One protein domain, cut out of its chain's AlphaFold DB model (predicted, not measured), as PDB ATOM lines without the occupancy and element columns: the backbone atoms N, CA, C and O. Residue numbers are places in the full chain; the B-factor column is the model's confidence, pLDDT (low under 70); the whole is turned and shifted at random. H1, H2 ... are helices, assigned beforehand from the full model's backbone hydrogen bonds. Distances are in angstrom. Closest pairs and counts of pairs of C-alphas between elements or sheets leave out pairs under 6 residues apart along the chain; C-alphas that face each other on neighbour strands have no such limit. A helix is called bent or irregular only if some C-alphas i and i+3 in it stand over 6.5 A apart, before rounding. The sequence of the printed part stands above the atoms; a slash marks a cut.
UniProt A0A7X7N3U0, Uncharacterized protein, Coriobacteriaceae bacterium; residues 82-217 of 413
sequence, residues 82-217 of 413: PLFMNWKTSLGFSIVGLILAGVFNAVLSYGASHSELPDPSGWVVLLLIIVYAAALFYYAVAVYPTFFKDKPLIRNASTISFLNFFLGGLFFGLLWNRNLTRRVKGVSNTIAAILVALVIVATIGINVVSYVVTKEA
ATOM      1  N   PRO A  82     158.601  98.823 139.583       59.75
ATOM      2  CA  PRO A  82     159.232 100.040 140.078       59.75
ATOM      3  C   PRO A  82     159.463 101.006 138.911       59.75
ATOM      4  O   PRO A  82     159.947 100.587 137.858       59.75
ATOM      5  N   LEU A  83     159.164 102.299 139.096       64.62
ATOM      6  CA  LEU A  83     159.265 103.352 138.065       64.62
ATOM      7  C   LEU A  83     160.590 103.319 137.273       64.62
ATOM      8  O   LEU A  83     160.659 103.661 136.095       64.62
ATOM      9  N   PHE A  84     161.648 102.845 137.917       61.94
ATOM     10  CA  PHE A  84     162.980 102.689 137.356       61.94
ATOM     11  C   PHE A  84     163.207 101.572 136.366       61.94
ATOM     12  O   PHE A  84     164.180 101.636 135.606       61.94
ATOM     13  N   MET A  85     162.394 100.520 136.404       60.38
ATOM     14  CA  MET A  85     162.615  99.389 135.514       60.38
ATOM     15  C   MET A  85     162.477  99.836 134.058       60.38
ATOM     16  O   MET A  85     163.247  99.381 133.217       60.38
ATOM     17  N   ASN A  86     161.627 100.843 133.813       73.00
ATOM     18  CA  ASN A  86     161.272 101.333 132.485       73.00
ATOM     19  C   ASN A  86     161.435 102.857 132.307       73.00
ATOM     20  O   ASN A  86     160.783 103.436 131.439       73.00
ATOM     21  N   TRP A  87     162.286 103.526 133.101       86.25
ATOM     22  CA  TRP A  87     162.481 104.976 132.970       86.25
ATOM     23  C   TRP A  87     162.957 105.364 131.560       86.25
ATOM     24  O   TRP A  87     164.010 104.915 131.098       86.25
ATOM     25  N   LYS A  88     162.209 106.257 130.906       89.38
ATOM     26  CA  LYS A  88     162.591 106.923 129.657       89.38
ATOM     27  C   LYS A  88     162.300 108.411 129.775       89.38
ATOM     28  O   LYS A  88     161.161 108.803 130.015       89.38
ATOM     29  N   THR A  89     163.330 109.227 129.575       91.62
ATOM     30  CA  THR A  89     163.192 110.683 129.551       91.62
ATOM     31  C   THR A  89     162.300 111.096 128.388       91.62
ATOM     32  O   THR A  89     162.573 110.764 127.234       91.62
ATOM     33  N   SER A  90     161.250 111.850 128.688       95.25
ATOM     34  CA  SER A  90     160.377 112.421 127.674       95.25
ATOM     35  C   SER A  90     160.993 113.714 127.143       95.25
ATOM     36  O   SER A  90     160.948 114.751 127.810       95.25
ATOM     37  N   LEU A  91     161.618 113.654 125.963       93.75
ATOM     38  CA  LEU A  91     162.349 114.793 125.395       93.75
ATOM     39  C   LEU A  91     161.424 115.989 125.125       93.75
ATOM     40  O   LEU A  91     161.757 117.107 125.505       93.75
ATOM     41  N   GLY A  92     160.240 115.751 124.550       95.69
ATOM     42  CA  GLY A  92     159.270 116.815 124.269       95.69
ATOM     43  C   GLY A  92     158.836 117.555 125.535       95.69
ATOM     44  O   GLY A  92     158.918 118.776 125.598       95.69
ATOM     45  N   PHE A  93     158.475 116.821 126.589       96.94
ATOM     46  CA  PHE A  93     158.082 117.429 127.864       96.94
ATOM     47  C   PHE A  93     159.256 118.078 128.608       96.94
ATOM     48  O   PHE A  93     159.052 119.068 129.305       96.94
ATOM     49  N   SER A  94     160.480 117.577 128.425       97.56
ATOM     50  CA  SER A  94     161.698 118.226 128.934       97.56
ATOM     51  C   SER A  94     161.913 119.598 128.286       97.56
ATOM     52  O   SER A  94     162.166 120.576 128.984       97.56
ATOM     53  N   ILE A  95     161.764 119.680 126.958       97.44
ATOM     54  CA  ILE A  95     161.879 120.928 126.189       97.44
ATOM     55  C   ILE A  95     160.790 121.920 126.609       97.44
ATOM     56  O   ILE A  95     161.095 123.077 126.882       97.44
ATOM     57  N   VAL A  96     159.540 121.461 126.729       98.12
ATOM     58  CA  VAL A  96     158.425 122.302 127.200       98.12
ATOM     59  C   VAL A  96     158.690 122.823 128.614       98.12
ATOM     60  O   VAL A  96     158.521 124.014 128.859       98.12
ATOM     61  N   GLY A  97     159.161 121.968 129.530       97.75
ATOM     62  CA  GLY A  97     159.526 122.378 130.888       97.75
ATOM     63  C   GLY A  97     160.605 123.457 130.903       97.75
ATOM     64  O   GLY A  97     160.459 124.455 131.600       97.75
ATOM     65  N   LEU A  98     161.645 123.301 130.080       97.31
ATOM     66  CA  LEU A  98     162.731 124.274 129.984       97.31
ATOM     67  C   LEU A  98     162.274 125.613 129.386       97.31
ATOM     68  O   LEU A  98     162.648 126.663 129.904       97.31
ATOM     69  N   ILE A  99     161.454 125.591 128.328       97.81
ATOM     70  CA  ILE A  99     160.899 126.816 127.731       97.81
ATOM     71  C   ILE A  99     160.040 127.554 128.757       97.81
ATOM     72  O   ILE A  99     160.232 128.750 128.958       97.81
ATOM     73  N   LEU A 100     159.129 126.852 129.438       97.25
ATOM     74  CA  LEU A 100     158.262 127.482 130.432       97.25
ATOM     75  C   LEU A 100     159.044 127.997 131.641       97.25
ATOM     76  O   LEU A 100     158.700 129.057 132.154       97.25
ATOM     77  N   ALA A 101     160.120 127.322 132.057       95.56
ATOM     78  CA  ALA A 101     161.030 127.864 133.065       95.56
ATOM     79  C   ALA A 101     161.667 129.176 132.591       95.56
ATOM     80  O   ALA A 101     161.720 130.143 133.345       95.56
ATOM     81  N   GLY A 102     162.133 129.231 131.341       94.31
ATOM     82  CA  GLY A 102     162.706 130.440 130.750       94.31
ATOM     83  C   GLY A 102     161.706 131.596 130.695       94.31
ATOM     84  O   GLY A 102     162.013 132.686 131.165       94.31
ATOM     85  N   VAL A 103     160.492 131.340 130.195       94.94
ATOM     86  CA  VAL A 103     159.406 132.335 130.140       94.94
ATOM     87  C   VAL A 103     159.047 132.827 131.538       94.94
ATOM     88  O   VAL A 103     158.960 134.029 131.757       94.94
ATOM     89  N   PHE A 104     158.887 131.917 132.499       92.81
ATOM     90  CA  PHE A 104     158.547 132.281 133.871       92.81
ATOM     91  C   PHE A 104     159.636 133.150 134.517       92.81
ATOM     92  O   PHE A 104     159.327 134.192 135.086       92.81
ATOM     93  N   ASN A 105     160.914 132.787 134.358       90.62
ATOM     94  CA  ASN A 105     162.027 133.609 134.843       90.62
ATOM     95  C   ASN A 105     162.094 134.976 134.144       90.62
ATOM     96  O   ASN A 105     162.389 135.968 134.801       90.62
ATOM     97  N   ALA A 106     161.787 135.054 132.846       90.69
ATOM     98  CA  ALA A 106     161.727 136.325 132.127       90.69
ATOM     99  C   ALA A 106     160.596 137.225 132.652       90.69
ATOM    100  O   ALA A 106     160.821 138.412 132.864       90.69
ATOM    101  N   VAL A 107     159.414 136.662 132.926       89.94
ATOM    102  CA  VAL A 107     158.285 137.397 133.524       89.94
ATOM    103  C   VAL A 107     158.639 137.900 134.921       89.94
ATOM    104  O   VAL A 107     158.395 139.065 135.220       89.94
ATOM    105  N   LEU A 108     159.250 137.061 135.761       88.00
ATOM    106  CA  LEU A 108     159.696 137.480 137.091       88.00
ATOM    107  C   LEU A 108     160.775 138.562 137.022       88.00
ATOM    108  O   LEU A 108     160.705 139.526 137.773       88.00
ATOM    109  N   SER A 109     161.741 138.427 136.110       85.62
ATOM    110  CA  SER A 109     162.796 139.423 135.914       85.62
ATOM    111  C   SER A 109     162.235 140.752 135.414       85.62
ATOM    112  O   SER A 109     162.671 141.797 135.880       85.62
ATOM    113  N   TYR A 110     161.275 140.715 134.489       84.44
ATOM    114  CA  TYR A 110     160.589 141.907 133.999       84.44
ATOM    115  C   TYR A 110     159.770 142.565 135.110       84.44
ATOM    116  O   TYR A 110     159.858 143.772 135.305       84.44
ATOM    117  N   GLY A 111     159.015 141.777 135.880       83.94
ATOM    118  CA  GLY A 111     158.275 142.272 137.037       83.94
ATOM    119  C   GLY A 111     159.206 142.926 138.054       83.94
ATOM    120  O   GLY A 111     158.973 144.060 138.448       83.94
ATOM    121  N   ALA A 112     160.305 142.266 138.416       79.81
ATOM    122  CA  ALA A 112     161.273 142.783 139.381       79.81
ATOM    123  C   ALA A 112     162.002 144.051 138.904       79.81
ATOM    124  O   ALA A 112     162.500 144.797 139.737       79.81
ATOM    125  N   SER A 113     162.076 144.307 137.592       77.25
ATOM    126  CA  SER A 113     162.683 145.531 137.052       77.25
ATOM    127  C   SER A 113     161.695 146.684 136.845       77.25
ATOM    128  O   SER A 113     162.129 147.777 136.509       77.25
ATOM    129  N   HIS A 114     160.385 146.442 136.974       72.00
ATOM    130  CA  HIS A 114     159.324 147.448 136.776       72.00
ATOM    131  C   HIS A 114     158.410 147.600 137.997       72.00
ATOM    132  O   HIS A 114     157.419 148.324 137.948       72.00
ATOM    133  N   SER A 115     158.704 146.879 139.075       70.94
ATOM    134  CA  SER A 115     158.014 146.999 140.348       70.94
ATOM    135  C   SER A 115     159.053 147.174 141.436       70.94
ATOM    136  O   SER A 115     160.030 146.428 141.502       70.94
ATOM    137  N   GLU A 116     158.845 148.180 142.270       66.25
ATOM    138  CA  GLU A 116     159.780 148.550 143.319       66.25
ATOM    139  C   GLU A 116     159.064 148.423 144.656       66.25
ATOM    140  O   GLU A 116     157.900 148.787 144.790       66.25
ATOM    141  N   LEU A 117     159.719 147.834 145.657       59.47
ATOM    142  CA  LEU A 117     159.142 147.823 146.999       59.47
ATOM    143  C   LEU A 117     159.172 149.255 147.558       59.47
ATOM    144  O   LEU A 117     160.199 149.919 147.428       59.47
ATOM    145  N   PRO A 118     158.087 149.719 148.208       63.16
ATOM    146  CA  PRO A 118     157.004 148.920 148.784       63.16
ATOM    147  C   PRO A 118     155.722 148.805 147.936       63.16
ATOM    148  O   PRO A 118     154.696 148.406 148.493       63.16
ATOM    149  N   ASP A 119     155.744 149.109 146.634       69.06
ATOM    150  CA  ASP A 119     154.537 149.088 145.800       69.06
ATOM    151  C   ASP A 119     153.856 147.702 145.803       69.06
ATOM    152  O   ASP A 119     154.533 146.662 145.810       69.06
ATOM    153  N   PRO A 120     152.507 147.631 145.751       73.69
ATOM    154  CA  PRO A 120     151.774 146.362 145.762       73.69
ATOM    155  C   PRO A 120     152.210 145.379 144.666       73.69
ATOM    156  O   PRO A 120     152.244 144.169 144.893       73.69
ATOM    157  N   SER A 121     152.576 145.885 143.486       77.31
ATOM    158  CA  SER A 121     153.097 145.078 142.377       77.31
ATOM    159  C   SER A 121     154.421 144.391 142.737       77.31
ATOM    160  O   SER A 121     154.605 143.219 142.402       77.31
ATOM    161  N   GLY A 122     155.294 145.066 143.493       80.12
ATOM    162  CA  GLY A 122     156.563 144.519 143.973       80.12
ATOM    163  C   GLY A 122     156.349 143.356 144.939       80.12
ATOM    164  O   GLY A 122     156.986 142.306 144.816       80.12
ATOM    165  N   TRP A 123     155.367 143.480 145.837       81.88
ATOM    166  CA  TRP A 123     154.977 142.396 146.743       81.88
ATOM    167  C   TRP A 123     154.438 141.169 146.005       81.88
ATOM    168  O   TRP A 123     154.741 140.037 146.391       81.88
ATOM    169  N   VAL A 124     153.677 141.368 144.925       87.25
ATOM    170  CA  VAL A 124     153.181 140.264 144.090       87.25
ATOM    171  C   VAL A 124     154.339 139.527 143.416       87.25
ATOM    172  O   VAL A 124     154.385 138.295 143.459       87.25
ATOM    173  N   VAL A 125     155.301 140.250 142.835       88.12
ATOM    174  CA  VAL A 125     156.483 139.639 142.205       88.12
ATOM    175  C   VAL A 125     157.309 138.861 143.232       88.12
ATOM    176  O   VAL A 125     157.662 137.705 142.986       88.12
ATOM    177  N   LEU A 126     157.554 139.444 144.410       86.25
ATOM    178  CA  LEU A 126     158.270 138.780 145.500       86.25
ATOM    179  C   LEU A 126     157.559 137.493 145.947       86.25
ATOM    180  O   LEU A 126     158.204 136.454 146.115       86.25
ATOM    181  N   LEU A 127     156.232 137.529 146.089       88.94
ATOM    182  CA  LEU A 127     155.437 136.354 146.439       88.94
ATOM    183  C   LEU A 127     155.582 135.242 145.392       88.94
ATOM    184  O   LEU A 127     155.786 134.083 145.758       88.94
ATOM    185  N   LEU A 128     155.528 135.573 144.098       90.81
ATOM    186  CA  LEU A 128     155.696 134.594 143.021       90.81
ATOM    187  C   LEU A 128     157.094 133.954 143.031       90.81
ATOM    188  O   LEU A 128     157.203 132.736 142.853       90.81
ATOM    189  N   ILE A 129     158.146 134.739 143.295       89.56
ATOM    190  CA  ILE A 129     159.521 134.236 143.461       89.56
ATOM    191  C   ILE A 129     159.582 133.239 144.623       89.56
ATOM    192  O   ILE A 129     160.099 132.130 144.462       89.56
ATOM    193  N   ILE A 130     159.022 133.602 145.782       90.06
ATOM    194  CA  ILE A 130     159.018 132.755 146.981       90.06
ATOM    195  C   ILE A 130     158.246 131.457 146.727       90.06
ATOM    196  O   ILE A 130     158.735 130.382 147.070       90.06
ATOM    197  N   VAL A 131     157.071 131.526 146.094       92.56
ATOM    198  CA  VAL A 131     156.253 130.346 145.775       92.56
ATOM    199  C   VAL A 131     156.992 129.400 144.831       92.56
ATOM    200  O   VAL A 131     157.030 128.192 145.077       92.56
ATOM    201  N   TYR A 132     157.622 129.922 143.778       93.38
ATOM    202  CA  TYR A 132     158.402 129.107 142.848       93.38
ATOM    203  C   TYR A 132     159.617 128.460 143.530       93.38
ATOM    204  O   TYR A 132     159.852 127.257 143.382       93.38
ATOM    205  N   ALA A 133     160.356 129.226 144.337       92.94
ATOM    206  CA  ALA A 133     161.497 128.725 145.094       92.94
ATOM    207  C   ALA A 133     161.082 127.653 146.121       92.94
ATOM    208  O   ALA A 133     161.739 126.615 146.239       92.94
ATOM    209  N   ALA A 134     159.952 127.847 146.805       93.62
ATOM    210  CA  ALA A 134     159.375 126.866 147.717       93.62
ATOM    211  C   ALA A 134     158.938 125.588 146.985       93.62
ATOM    212  O   ALA A 134     159.189 124.485 147.474       93.62
ATOM    213  N   ALA A 135     158.348 125.707 145.790       95.69
ATOM    214  CA  ALA A 135     157.986 124.563 144.958       95.69
ATOM    215  C   ALA A 135     159.223 123.760 144.522       95.69
ATOM    216  O   ALA A 135     159.222 122.531 144.615       95.69
ATOM    217  N   LEU A 136     160.302 124.437 144.112       96.19
ATOM    218  CA  LEU A 136     161.585 123.799 143.809       96.19
ATOM    219  C   LEU A 136     162.179 123.109 145.046       96.19
ATOM    220  O   LEU A 136     162.587 121.948 144.960       96.19
ATOM    221  N   PHE A 137     162.196 123.779 146.200       97.06
ATOM    222  CA  PHE A 137     162.689 123.199 147.450       97.06
ATOM    223  C   PHE A 137     161.908 121.934 147.824       97.06
ATOM    224  O   PHE A 137     162.495 120.868 148.033       97.06
ATOM    225  N   TYR A 138     160.575 122.020 147.825       97.31
ATOM    226  CA  TYR A 138     159.695 120.887 148.084       97.31
ATOM    227  C   TYR A 138     159.925 119.754 147.080       97.31
ATOM    228  O   TYR A 138     160.051 118.592 147.469       97.31
ATOM    229  N   TYR A 139     160.059 120.069 145.791       98.19
ATOM    230  CA  TYR A 139     160.336 119.064 144.774       98.19
ATOM    231  C   TYR A 139     161.668 118.349 145.025       98.19
ATOM    232  O   TYR A 139     161.718 117.120 145.009       98.19
ATOM    233  N   ALA A 140     162.738 119.087 145.316       97.81
ATOM    234  CA  ALA A 140     164.068 118.527 145.534       97.81
ATOM    235  C   ALA A 140     164.168 117.665 146.811       97.81
ATOM    236  O   ALA A 140     164.893 116.661 146.825       97.81
ATOM    237  N   VAL A 141     163.439 118.032 147.871       97.31
ATOM    238  CA  VAL A 141     163.486 117.365 149.184       97.31
ATOM    239  C   VAL A 141     162.458 116.241 149.304       97.31
ATOM    240  O   VAL A 141     162.793 115.145 149.756       97.31
ATOM    241  N   ALA A 142     161.214 116.491 148.902       95.88
ATOM    242  CA  ALA A 142     160.092 115.597 149.168       95.88
ATOM    243  C   ALA A 142     159.695 114.753 147.955       95.88
ATOM    244  O   ALA A 142     159.333 113.594 148.131       95.88
ATOM    245  N   VAL A 143     159.786 115.284 146.732       96.19
ATOM    246  CA  VAL A 143     159.281 114.590 145.532       96.19
ATOM    247  C   VAL A 143     160.371 113.778 144.844       96.19
ATOM    248  O   VAL A 143     160.266 112.554 144.759       96.19
ATOM    249  N   TYR A 144     161.449 114.424 144.404       96.38
ATOM    250  CA  TYR A 144     162.522 113.810 143.625       96.38
ATOM    251  C   TYR A 144     163.127 112.551 144.278       96.38
ATOM    252  O   TYR A 144     163.294 111.543 143.587       96.38
ATOM    253  N   PRO A 145     163.399 112.510 145.601       95.06
ATOM    254  CA  PRO A 145     163.948 111.310 146.233       95.06
ATOM    255  C   PRO A 145     163.004 110.108 146.206       95.06
ATOM    256  O   PRO A 145     163.471 108.975 146.315       95.06
ATOM    257  N   THR A 146     161.692 110.329 146.080       93.38
ATOM    258  CA  THR A 146     160.697 109.242 146.049       93.38
ATOM    259  C   THR A 146     160.741 108.465 144.752       93.38
ATOM    260  O   THR A 146     160.412 107.284 144.758       93.38
ATOM    261  N   PHE A 147     161.248 109.070 143.673       92.12
ATOM    262  CA  PHE A 147     161.529 108.342 142.440       92.12
ATOM    263  C   PHE A 147     162.533 107.228 142.672       92.12
ATOM    264  O   PHE A 147     162.518 106.289 141.895       92.12
ATOM    265  N   PHE A 148     163.311 107.312 143.767       90.06
ATOM    266  CA  PHE A 148     164.261 106.311 144.240       90.06
ATOM    267  C   PHE A 148     163.762 105.296 145.259       90.06
ATOM    268  O   PHE A 148     164.565 104.627 145.905       90.06
ATOM    269  N   LYS A 149     162.441 105.140 145.356       86.25
ATOM    270  CA  LYS A 149     161.760 104.219 146.268       86.25
ATOM    271  C   LYS A 149     160.645 103.461 145.540       86.25
ATOM    272  O   LYS A 149     160.221 103.857 144.458       86.25
ATOM    273  N   ASP A 150     160.111 102.421 146.176       80.31
ATOM    274  CA  ASP A 150     159.064 101.561 145.594       80.31
ATOM    275  C   ASP A 150     157.724 102.283 145.372       80.31
ATOM    276  O   ASP A 150     156.930 101.906 144.510       80.31
ATOM    277  N   LYS A 151     157.460 103.345 146.142       83.69
ATOM    278  CA  LYS A 151     156.227 104.142 146.077       83.69
ATOM    279  C   LYS A 151     156.549 105.605 145.744       83.69
ATOM    280  O   LYS A 151     156.561 106.440 146.651       83.69
ATOM    281  N   PRO A 152     156.845 105.928 144.472       89.12
ATOM    282  CA  PRO A 152     157.087 107.304 144.060       89.12
ATOM    283  C   PRO A 152     155.793 108.123 144.115       89.12
ATOM    284  O   PRO A 152     154.718 107.614 143.787       89.12
ATOM    285  N   LEU A 153     155.907 109.401 144.487       90.19
ATOM    286  CA  LEU A 153     154.762 110.321 144.552       90.19
ATOM    287  C   LEU A 153     154.172 110.629 143.168       90.19
ATOM    288  O   LEU A 153     152.975 110.860 143.041       90.19
ATOM    289  N   ILE A 154     155.007 110.612 142.128       91.50
ATOM    290  CA  ILE A 154     154.606 110.830 140.735       91.50
ATOM    291  C   ILE A 154     155.101 109.639 139.921       91.50
ATOM    292  O   ILE A 154     156.247 109.220 140.080       91.50
ATOM    293  N   ARG A 155     154.240 109.091 139.051       89.12
ATOM    294  CA  ARG A 155     154.570 107.927 138.208       89.12
ATOM    295  C   ARG A 155     154.747 108.236 136.721       89.12
ATOM    296  O   ARG A 155     155.375 107.470 135.999       89.12
ATOM    297  N   ASN A 156     154.190 109.348 136.253       91.31
ATOM    298  CA  ASN A 156     154.195 109.692 134.837       91.31
ATOM    299  C   ASN A 156     155.568 110.243 134.414       91.31
ATOM    300  O   ASN A 156     155.981 111.309 134.871       91.31
ATOM    301  N   ALA A 157     156.257 109.534 133.512       91.31
ATOM    302  CA  ALA A 157     157.588 109.913 133.039       91.31
ATOM    303  C   ALA A 157     157.614 111.275 132.327       91.31
ATOM    304  O   ALA A 157     158.549 112.044 132.527       91.31
ATOM    305  N   SER A 158     156.572 111.617 131.564       94.75
ATOM    306  CA  SER A 158     156.443 112.931 130.929       94.75
ATOM    307  C   SER A 158     156.301 114.049 131.957       94.75
ATOM    308  O   SER A 158     156.994 115.057 131.853       94.75
ATOM    309  N   THR A 159     155.478 113.852 132.991       95.94
ATOM    310  CA  THR A 159     155.333 114.819 134.092       95.94
ATOM    311  C   THR A 159     156.642 115.001 134.858       95.94
ATOM    312  O   THR A 159     157.026 116.128 135.154       95.94
ATOM    313  N   ILE A 160     157.364 113.916 135.147       96.31
ATOM    314  CA  ILE A 160     158.659 113.983 135.843       96.31
ATOM    315  C   ILE A 160     159.705 114.691 134.974       96.31
ATOM    316  O   ILE A 160     160.423 115.561 135.463       96.31
ATOM    317  N   SER A 161     159.788 114.353 133.684       96.69
ATOM    318  CA  SER A 161     160.692 115.019 132.741       96.69
ATOM    319  C   SER A 161     160.391 116.513 132.620       96.69
ATOM    320  O   SER A 161     161.326 117.308 132.652       96.69
ATOM    321  N   PHE A 162     159.110 116.892 132.568       98.31
ATOM    322  CA  PHE A 162     158.681 118.287 132.619       98.31
ATOM    323  C   PHE A 162     159.144 118.977 133.907       98.31
ATOM    324  O   PHE A 162     159.870 119.961 133.831       98.31
ATOM    325  N   LEU A 163     158.796 118.444 135.086       97.94
ATOM    326  CA  LEU A 163     159.113 119.064 136.380       97.94
ATOM    327  C   LEU A 163     160.619 119.178 136.630       97.94
ATOM    328  O   LEU A 163     161.071 120.182 137.176       97.94
ATOM    329  N   ASN A 164     161.404 118.189 136.195       97.75
ATOM    330  CA  ASN A 164     162.859 118.236 136.310       97.75
ATOM    331  C   ASN A 164     163.450 119.458 135.595       97.75
ATOM    332  O   ASN A 164     164.344 120.092 136.144       97.75
ATOM    333  N   PHE A 165     162.968 119.785 134.394       98.25
ATOM    334  CA  PHE A 165     163.450 120.943 133.635       98.25
ATOM    335  C   PHE A 165     162.737 122.242 134.005       98.25
ATOM    336  O   PHE A 165     163.378 123.288 133.993       98.25
ATOM    337  N   PHE A 166     161.454 122.181 134.371       98.06
ATOM    338  CA  PHE A 166     160.701 123.348 134.812       98.06
ATOM    339  C   PHE A 166     161.289 123.916 136.103       98.06
ATOM    340  O   PHE A 166     161.655 125.077 136.135       98.06
ATOM    341  N   LEU A 167     161.462 123.083 137.137       97.25
ATOM    342  CA  LEU A 167     161.984 123.520 138.436       97.25
ATOM    343  C   LEU A 167     163.517 123.535 138.472       97.25
ATOM    344  O   LEU A 167     164.125 124.440 139.034       97.25
ATOM    345  N   GLY A 168     164.161 122.522 137.886       95.50
ATOM    346  CA  GLY A 168     165.619 122.365 137.929       95.50
ATOM    347  C   GLY A 168     166.383 123.141 136.853       95.50
ATOM    348  O   GLY A 168     167.619 123.125 136.843       95.50
ATOM    349  N   GLY A 169     165.678 123.784 135.920       95.56
ATOM    350  CA  GLY A 169     166.283 124.438 134.766       95.56
ATOM    351  C   GLY A 169     167.144 123.484 133.931       95.56
ATOM    352  O   GLY A 169     167.019 122.258 133.995       95.56
ATOM    353  N   LEU A 170     168.064 124.050 133.148       94.88
ATOM    354  CA  LEU A 170     168.942 123.266 132.277       94.88
ATOM    355  C   LEU A 170     169.861 122.328 133.078       94.88
ATOM    356  O   LEU A 170     169.963 121.140 132.770       94.88
ATOM    357  N   PHE A 171     170.513 122.843 134.124       95.50
ATOM    358  CA  PHE A 171     171.542 122.108 134.863       95.50
ATOM    359  C   PHE A 171     170.971 120.967 135.711       95.50
ATOM    360  O   PHE A 171     171.353 119.808 135.513       95.50
ATOM    361  N   PHE A 172     170.051 121.256 136.642       97.12
ATOM    362  CA  PHE A 172     169.475 120.200 137.477       97.12
ATOM    363  C   PHE A 172     168.508 119.328 136.683       97.12
ATOM    364  O   PHE A 172     168.486 118.126 136.921       97.12
ATOM    365  N   GLY A 173     167.810 119.867 135.677       96.94
ATOM    366  CA  GLY A 173     166.980 119.071 134.775       96.94
ATOM    367  C   GLY A 173     167.766 117.964 134.074       96.94
ATOM    368  O   GLY A 173     167.383 116.791 134.151       96.94
ATOM    369  N   LEU A 174     168.913 118.291 133.467       96.56
ATOM    370  CA  LEU A 174     169.799 117.293 132.855       96.56
ATOM    371  C   LEU A 174     170.327 116.293 133.886       96.56
ATOM    372  O   LEU A 174     170.293 115.080 133.659       96.56
ATOM    373  N   LEU A 175     170.799 116.788 135.029       97.06
ATOM    374  CA  LEU A 175     171.412 115.959 136.062       97.06
ATOM    375  C   LEU A 175     170.405 114.980 136.683       97.06
ATOM    376  O   LEU A 175     170.712 113.803 136.864       97.06
ATOM    377  N   TRP A 176     169.186 115.436 136.952       97.00
ATOM    378  CA  TRP A 176     168.116 114.633 137.530       97.00
ATOM    379  C   TRP A 176     167.596 113.570 136.572       97.00
ATOM    380  O   TRP A 176     167.456 112.418 136.987       97.00
ATOM    381  N   ASN A 177     167.392 113.905 135.294       94.94
ATOM    382  CA  ASN A 177     167.025 112.910 134.282       94.94
ATOM    383  C   ASN A 177     168.159 111.888 134.068       94.94
ATOM    384  O   ASN A 177     167.890 110.691 133.994       94.94
ATOM    385  N   ARG A 178     169.430 112.322 134.061       94.12
ATOM    386  CA  ARG A 178     170.594 111.419 133.983       94.12
ATOM    387  C   ARG A 178     170.666 110.465 135.177       94.12
ATOM    388  O   ARG A 178     170.961 109.286 134.994       94.12
ATOM    389  N   ASN A 179     170.402 110.960 136.380       94.31
ATOM    390  CA  ASN A 179     170.378 110.166 137.608       94.31
ATOM    391  C   ASN A 179     169.264 109.113 137.588       94.31
ATOM    392  O   ASN A 179     169.500 107.976 137.995       94.31
ATOM    393  N   LEU A 180     168.088 109.451 137.048       93.25
ATOM    394  CA  LEU A 180     167.000 108.493 136.832       93.25
ATOM    395  C   LEU A 180     167.393 107.416 135.808       93.25
ATOM    396  O   LEU A 180     167.222 106.231 136.082       93.25
ATOM    397  N   THR A 181     168.019 107.794 134.685       91.38
ATOM    398  CA  THR A 181     168.547 106.838 133.692       91.38
ATOM    399  C   THR A 181     169.617 105.920 134.282       91.38
ATOM    400  O   THR A 181     169.629 104.724 134.004       91.38
ATOM    401  N   ARG A 182     170.509 106.461 135.119       90.00
ATOM    402  CA  ARG A 182     171.567 105.697 135.798       90.00
ATOM    403  C   ARG A 182     171.088 104.948 137.037       90.00
ATOM    404  O   ARG A 182     171.855 104.155 137.570       90.00
ATOM    405  N   ARG A 183     169.858 105.196 137.493       87.56
ATOM    406  CA  ARG A 183     169.277 104.629 138.721       87.56
ATOM    407  C   ARG A 183     170.100 104.941 139.977       87.56
ATOM    408  O   ARG A 183     170.128 104.167 140.924       87.56
ATOM    409  N   VAL A 184     170.761 106.098 139.992       90.62
ATOM    410  CA  VAL A 184     171.556 106.584 141.127       90.62
ATOM    411  C   VAL A 184     171.064 107.977 141.486       90.62
ATOM    412  O   VAL A 184     171.241 108.903 140.704       90.62
ATOM    413  N   LYS A 185     170.470 108.134 142.677       90.69
ATOM    414  CA  LYS A 185     169.908 109.416 143.150       90.69
ATOM    415  C   LYS A 185     170.936 110.546 143.131       90.69
ATOM    416  O   LYS A 185     170.616 111.679 142.780       90.69
ATOM    417  N   GLY A 186     172.172 110.217 143.511       91.69
ATOM    418  CA  GLY A 186     173.227 111.195 143.737       91.69
ATOM    419  C   GLY A 186     172.883 112.164 144.873       91.69
ATOM    420  O   GLY A 186     171.992 111.908 145.687       91.69
ATOM    421  N   VAL A 187     173.616 113.278 144.911       95.81
ATOM    422  CA  VAL A 187     173.474 114.354 145.912       95.81
ATOM    423  C   VAL A 187     172.903 115.647 145.323       95.81
ATOM    424  O   VAL A 187     172.691 116.619 146.040       95.81
ATOM    425  N   SER A 188     172.636 115.678 144.015       96.50
ATOM    426  CA  SER A 188     172.252 116.894 143.291       96.50
ATOM    427  C   SER A 188     170.954 117.518 143.785       96.50
ATOM    428  O   SER A 188     170.830 118.734 143.791       96.50
ATOM    429  N   ASN A 189     170.000 116.708 144.238       96.00
ATOM    430  CA  ASN A 189     168.769 117.199 144.854       96.00
ATOM    431  C   ASN A 189     169.039 117.910 146.193       96.00
ATOM    432  O   ASN A 189     168.402 118.909 146.498       96.00
ATOM    433  N   THR A 190     170.012 117.419 146.964       97.31
ATOM    434  CA  THR A 190     170.409 118.021 148.244       97.31
ATOM    435  C   THR A 190     171.125 119.342 147.990       97.31
ATOM    436  O   THR A 190     170.812 120.341 148.624       97.31
ATOM    437  N   ILE A 191     172.017 119.376 146.994       97.44
ATOM    438  CA  ILE A 191     172.685 120.609 146.558       97.44
ATOM    439  C   ILE A 191     171.655 121.635 146.064       97.44
ATOM    440  O   ILE A 191     171.697 122.780 146.498       97.44
ATOM    441  N   ALA A 192     170.703 121.232 145.216       97.19
ATOM    442  CA  ALA A 192     169.638 122.116 144.739       97.19
ATOM    443  C   ALA A 192     168.812 122.700 145.895       97.19
ATOM    444  O   ALA A 192     168.555 123.899 145.908       97.19
ATOM    445  N   ALA A 193     168.447 121.870 146.879       97.50
ATOM    446  CA  ALA A 193     167.706 122.298 148.062       97.50
ATOM    447  C   ALA A 193     168.487 123.320 148.910       97.50
ATOM    448  O   ALA A 193     167.911 124.303 149.366       97.50
ATOM    449  N   ILE A 194     169.797 123.124 149.090       97.62
ATOM    450  CA  ILE A 194     170.651 124.076 149.817       97.62
ATOM    451  C   ILE A 194     170.752 125.398 149.050       97.62
ATOM    452  O   ILE A 194     170.557 126.457 149.638       97.62
ATOM    453  N   LEU A 195     171.014 125.349 147.739       96.00
ATOM    454  CA  LEU A 195     171.135 126.556 146.918       96.00
ATOM    455  C   LEU A 195     169.839 127.370 146.909       96.00
ATOM    456  O   LEU A 195     169.889 128.578 147.119       96.00
ATOM    457  N   VAL A 196     168.681 126.731 146.723       95.06
ATOM    458  CA  VAL A 196     167.401 127.454 146.728       95.06
ATOM    459  C   VAL A 196     167.063 128.006 148.116       95.06
ATOM    460  O   VAL A 196     166.551 129.115 148.206       95.06
ATOM    461  N   ALA A 197     167.406 127.303 149.203       94.25
ATOM    462  CA  ALA A 197     167.220 127.824 150.558       94.25
ATOM    463  C   ALA A 197     168.080 129.074 150.815       94.25
ATOM    464  O   ALA A 197     167.581 130.055 151.361       94.25
ATOM    465  N   LEU A 198     169.342 129.067 150.370       94.00
ATOM    466  CA  LEU A 198     170.219 130.240 150.443       94.00
ATOM    467  C   LEU A 198     169.666 131.415 149.632       94.00
ATOM    468  O   LEU A 198     169.679 132.541 150.119       94.00
ATOM    469  N   VAL A 199     169.141 131.155 148.429       90.06
ATOM    470  CA  VAL A 199     168.502 132.184 147.599       90.06
ATOM    471  C   VAL A 199     167.270 132.761 148.297       90.06
ATOM    472  O   VAL A 199     167.165 133.975 148.380       90.06
ATOM    473  N   ILE A 200     166.385 131.933 148.868       89.12
ATOM    474  CA  ILE A 200     165.203 132.415 149.607       89.12
ATOM    475  C   ILE A 200     165.622 133.335 150.759       89.12
ATOM    476  O   ILE A 200     165.083 134.432 150.894       89.12
ATOM    477  N   VAL A 201     166.597 132.912 151.572       90.31
ATOM    478  CA  VAL A 201     167.087 133.707 152.709       90.31
ATOM    479  C   VAL A 201     167.708 135.019 152.236       90.31
ATOM    480  O   VAL A 201     167.392 136.068 152.792       90.31
ATOM    481  N   ALA A 202     168.547 134.983 151.198       89.00
ATOM    482  CA  ALA A 202     169.160 136.181 150.636       89.00
ATOM    483  C   ALA A 202     168.108 137.138 150.061       89.00
ATOM    484  O   ALA A 202     168.145 138.326 150.361       89.00
ATOM    485  N   THR A 203     167.138 136.636 149.293       84.94
ATOM    486  CA  THR A 203     166.061 137.449 148.718       84.94
ATOM    487  C   THR A 203     165.224 138.103 149.811       84.94
ATOM    488  O   THR A 203     165.008 139.309 149.752       84.94
ATOM    489  N   ILE A 204     164.786 137.360 150.831       85.38
ATOM    490  CA  ILE A 204     164.021 137.944 151.942       85.38
ATOM    491  C   ILE A 204     164.874 138.978 152.685       85.38
ATOM    492  O   ILE A 204     164.413 140.092 152.907       85.38
ATOM    493  N   GLY A 205     166.122 138.638 153.019       86.19
ATOM    494  CA  GLY A 205     167.032 139.527 153.740       86.19
ATOM    495  C   GLY A 205     167.290 140.840 153.001       86.19
ATOM    496  O   GLY A 205     167.138 141.901 153.595       86.19
ATOM    497  N   ILE A 206     167.611 140.780 151.704       84.12
ATOM    498  CA  ILE A 206     167.841 141.968 150.868       84.12
ATOM    499  C   ILE A 206     166.587 142.842 150.827       84.12
ATOM    500  O   ILE A 206     166.683 144.035 151.077       84.12
ATOM    501  N   ASN A 207     165.410 142.263 150.569       81.62
ATOM    502  CA  ASN A 207     164.176 143.046 150.464       81.62
ATOM    503  C   ASN A 207     163.758 143.671 151.807       81.62
ATOM    504  O   ASN A 207     163.306 144.812 151.825       81.62
ATOM    505  N   VAL A 208     163.945 142.967 152.932       83.38
ATOM    506  CA  VAL A 208     163.684 143.520 154.275       83.38
ATOM    507  C   VAL A 208     164.650 144.658 154.593       83.38
ATOM    508  O   VAL A 208     164.209 145.706 155.048       83.38
ATOM    509  N   VAL A 209     165.949 144.479 154.331       82.75
ATOM    510  CA  VAL A 209     166.950 145.533 154.553       82.75
ATOM    511  C   VAL A 209     166.650 146.747 153.680       82.75
ATOM    512  O   VAL A 209     166.603 147.853 154.204       82.75
ATOM    513  N   SER A 210     166.379 146.554 152.386       76.00
ATOM    514  CA  SER A 210     166.007 147.648 151.484       76.00
ATOM    515  C   SER A 210     164.773 148.395 151.983       76.00
ATOM    516  O   SER A 210     164.802 149.616 152.034       76.00
ATOM    517  N   TYR A 211     163.727 147.680 152.410       76.38
ATOM    518  CA  TYR A 211     162.513 148.290 152.955       76.38
ATOM    519  C   TYR A 211     162.775 149.109 154.227       76.38
ATOM    520  O   TYR A 211     162.247 150.208 154.373       76.38
ATOM    521  N   VAL A 212     163.588 148.589 155.153       78.44
ATOM    522  CA  VAL A 212     163.936 149.312 156.386       78.44
ATOM    523  C   VAL A 212     164.735 150.572 156.062       78.44
ATOM    524  O   VAL A 212     164.392 151.643 156.548       78.44
ATOM    525  N   VAL A 213     165.740 150.467 155.191       77.12
ATOM    526  CA  VAL A 213     166.583 151.604 154.796       77.12
ATOM    527  C   VAL A 213     165.771 152.688 154.085       77.12
ATOM    528  O   VAL A 213     165.923 153.866 154.399       77.12
ATOM    529  N   THR A 214     164.895 152.322 153.142       69.81
ATOM    530  CA  THR A 214     164.066 153.310 152.434       69.81
ATOM    531  C   THR A 214     163.056 153.969 153.361       69.81
ATOM    532  O   THR A 214     162.846 155.179 153.264       69.81
ATOM    533  N   LYS A 215     162.475 153.209 154.295       72.81
ATOM    534  CA  LYS A 215     161.580 153.758 155.312       72.81
ATOM    535  C   LYS A 215     162.305 154.761 156.211       72.81
ATOM    536  O   LYS A 215     161.856 155.902 156.300       72.81
ATOM    537  N   GLU A 216     163.427 154.366 156.815       72.31
ATOM    538  CA  GLU A 216     164.216 155.235 157.700       72.31
ATOM    539  C   GLU A 216     164.639 156.524 156.993       72.31
ATOM    540  O   GLU A 216     164.486 157.606 157.550       72.31
ATOM    541  N   ALA A 217     165.106 156.430 155.745       69.56
ATOM    542  CA  ALA A 217     165.469 157.601 154.958       69.56
ATOM    543  C   ALA A 217     164.273 158.545 154.731       69.56
ATOM    544  O   ALA A 217     164.414 159.750 154.889       69.56
TER     545      ALA A 217
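AT A GLANCE: This is residues 82 to 217 of the 413 residues of an uncharacterized protein of Coriobacteriaceae bacterium (UniProt A0A7X7N3U0). A rod of long helices: H4 and H1 run along its two long sides, apart from each other, and H2 slants between them, from beside the last residues of H1 to beside the first residues of H4. Towards the end of the rod where H1 and H4 begin, the bent helix H3 folds back on itself as a short two-armed piece, its arm H3a packed on H1 and H2 and its arm H3b reaching H4. With H3 taken as its two arms, this is an up-and-down bundle of five helices or arms, each running against the one before it. The printed part has 136 residues with four named helices, in the order H1, H2, H3, H4, and no named strand; the class is all helix. The whole is only just loose, close to compact, with a radius of gyration of the C-alphas of 17.3 A and spans of 61 by 25 by 21 A.

IN THESE COORDINATES: The longest helix by residues, H4, covers residues 188 to 217 and measures 42.9 A from its first to its last C-alpha; it begins with C-alpha 188 at (172.252, 116.894, 143.291) and ends with C-alpha 217 at (165.469, 157.601, 154.958). H2, residues 120 to 148, is 42.0 A long. It has a kink of 29 degrees near residue 140 and is irregular, but only just: C-alphas 141 and 144 are 6.7 A apart. H1, residues 91 to 114, is 34.7 A long and begins with C-alpha 91 at (162.349, 114.793, 125.395). H3, residues 157 to 182, was assigned as one helix by its hydrogen bonds but is bent, with C-alphas 167 and 170 lying 9.3 A apart. Its arms are H3a, residues 157 to 167, and H3b, residues 170 to 182.

HOW THE PARTS SIT: H2 and H3 are the hubs, touching three other helices each. H2 and H4 touch at a shallow tilt of 17 degrees, opposite ways; H4 does this with residues 189 to 200 alone, and the closest C-alphas are those of Ala 140 and Asn 189, 4.9 A apart. H1 and H2 form a hairpin at a shallow tilt of 28 degrees, touching through residues 108 to 112 of H1 and 121 to 129 of H2 alone, with the C-alphas of Gly 111 and Val 125 closest at 6.1 A. H3a touches H1 at a shallow tilt of 25 degrees, the same way; the closest C-alphas, of Gly 97 and Phe 166, are 4.2 A apart, and H1 uses residues 91 to 101 alone. H2 and H3a form a hairpin at a steep tilt of 43 degrees, with the C-alphas of Leu 136 and Leu 167 closest at 5.4 A; H2 touches H3a with residues 132 to 139 alone. H3a and H3b touch and run opposite ways at a shallow tilt of 33 degrees, only just short of steep, and their closest C-alphas, of Phe 165 and Gly 173, are 4.2 A apart. H3b and H4 form a hairpin at a shallow tilt of 22 degrees, touching through residues 172 to 176 of H3b and 188 to 192 of H4 alone; the C-alphas of Phe 172 and Ser 188 are closest at 7.2 A. H4 is apart from H1 and from H3a. Each O i to N i+4 pair is within hydrogen-bond range in H1, H3a, H3b and H4, and 20 of 25 are in H2.

THE WHOLE: The two C-alphas farthest apart, those of Met 85 and Ala 217, are 61.4 A apart. The printed part has no cut. The links H1 to H2 and H3 to H4 are tight, H2 to H3 is short, and there is no long link. The mean pLDDT of the printed part is 88.9; residues 82 to 85, 116 to 119, 214 and 217 are under 70.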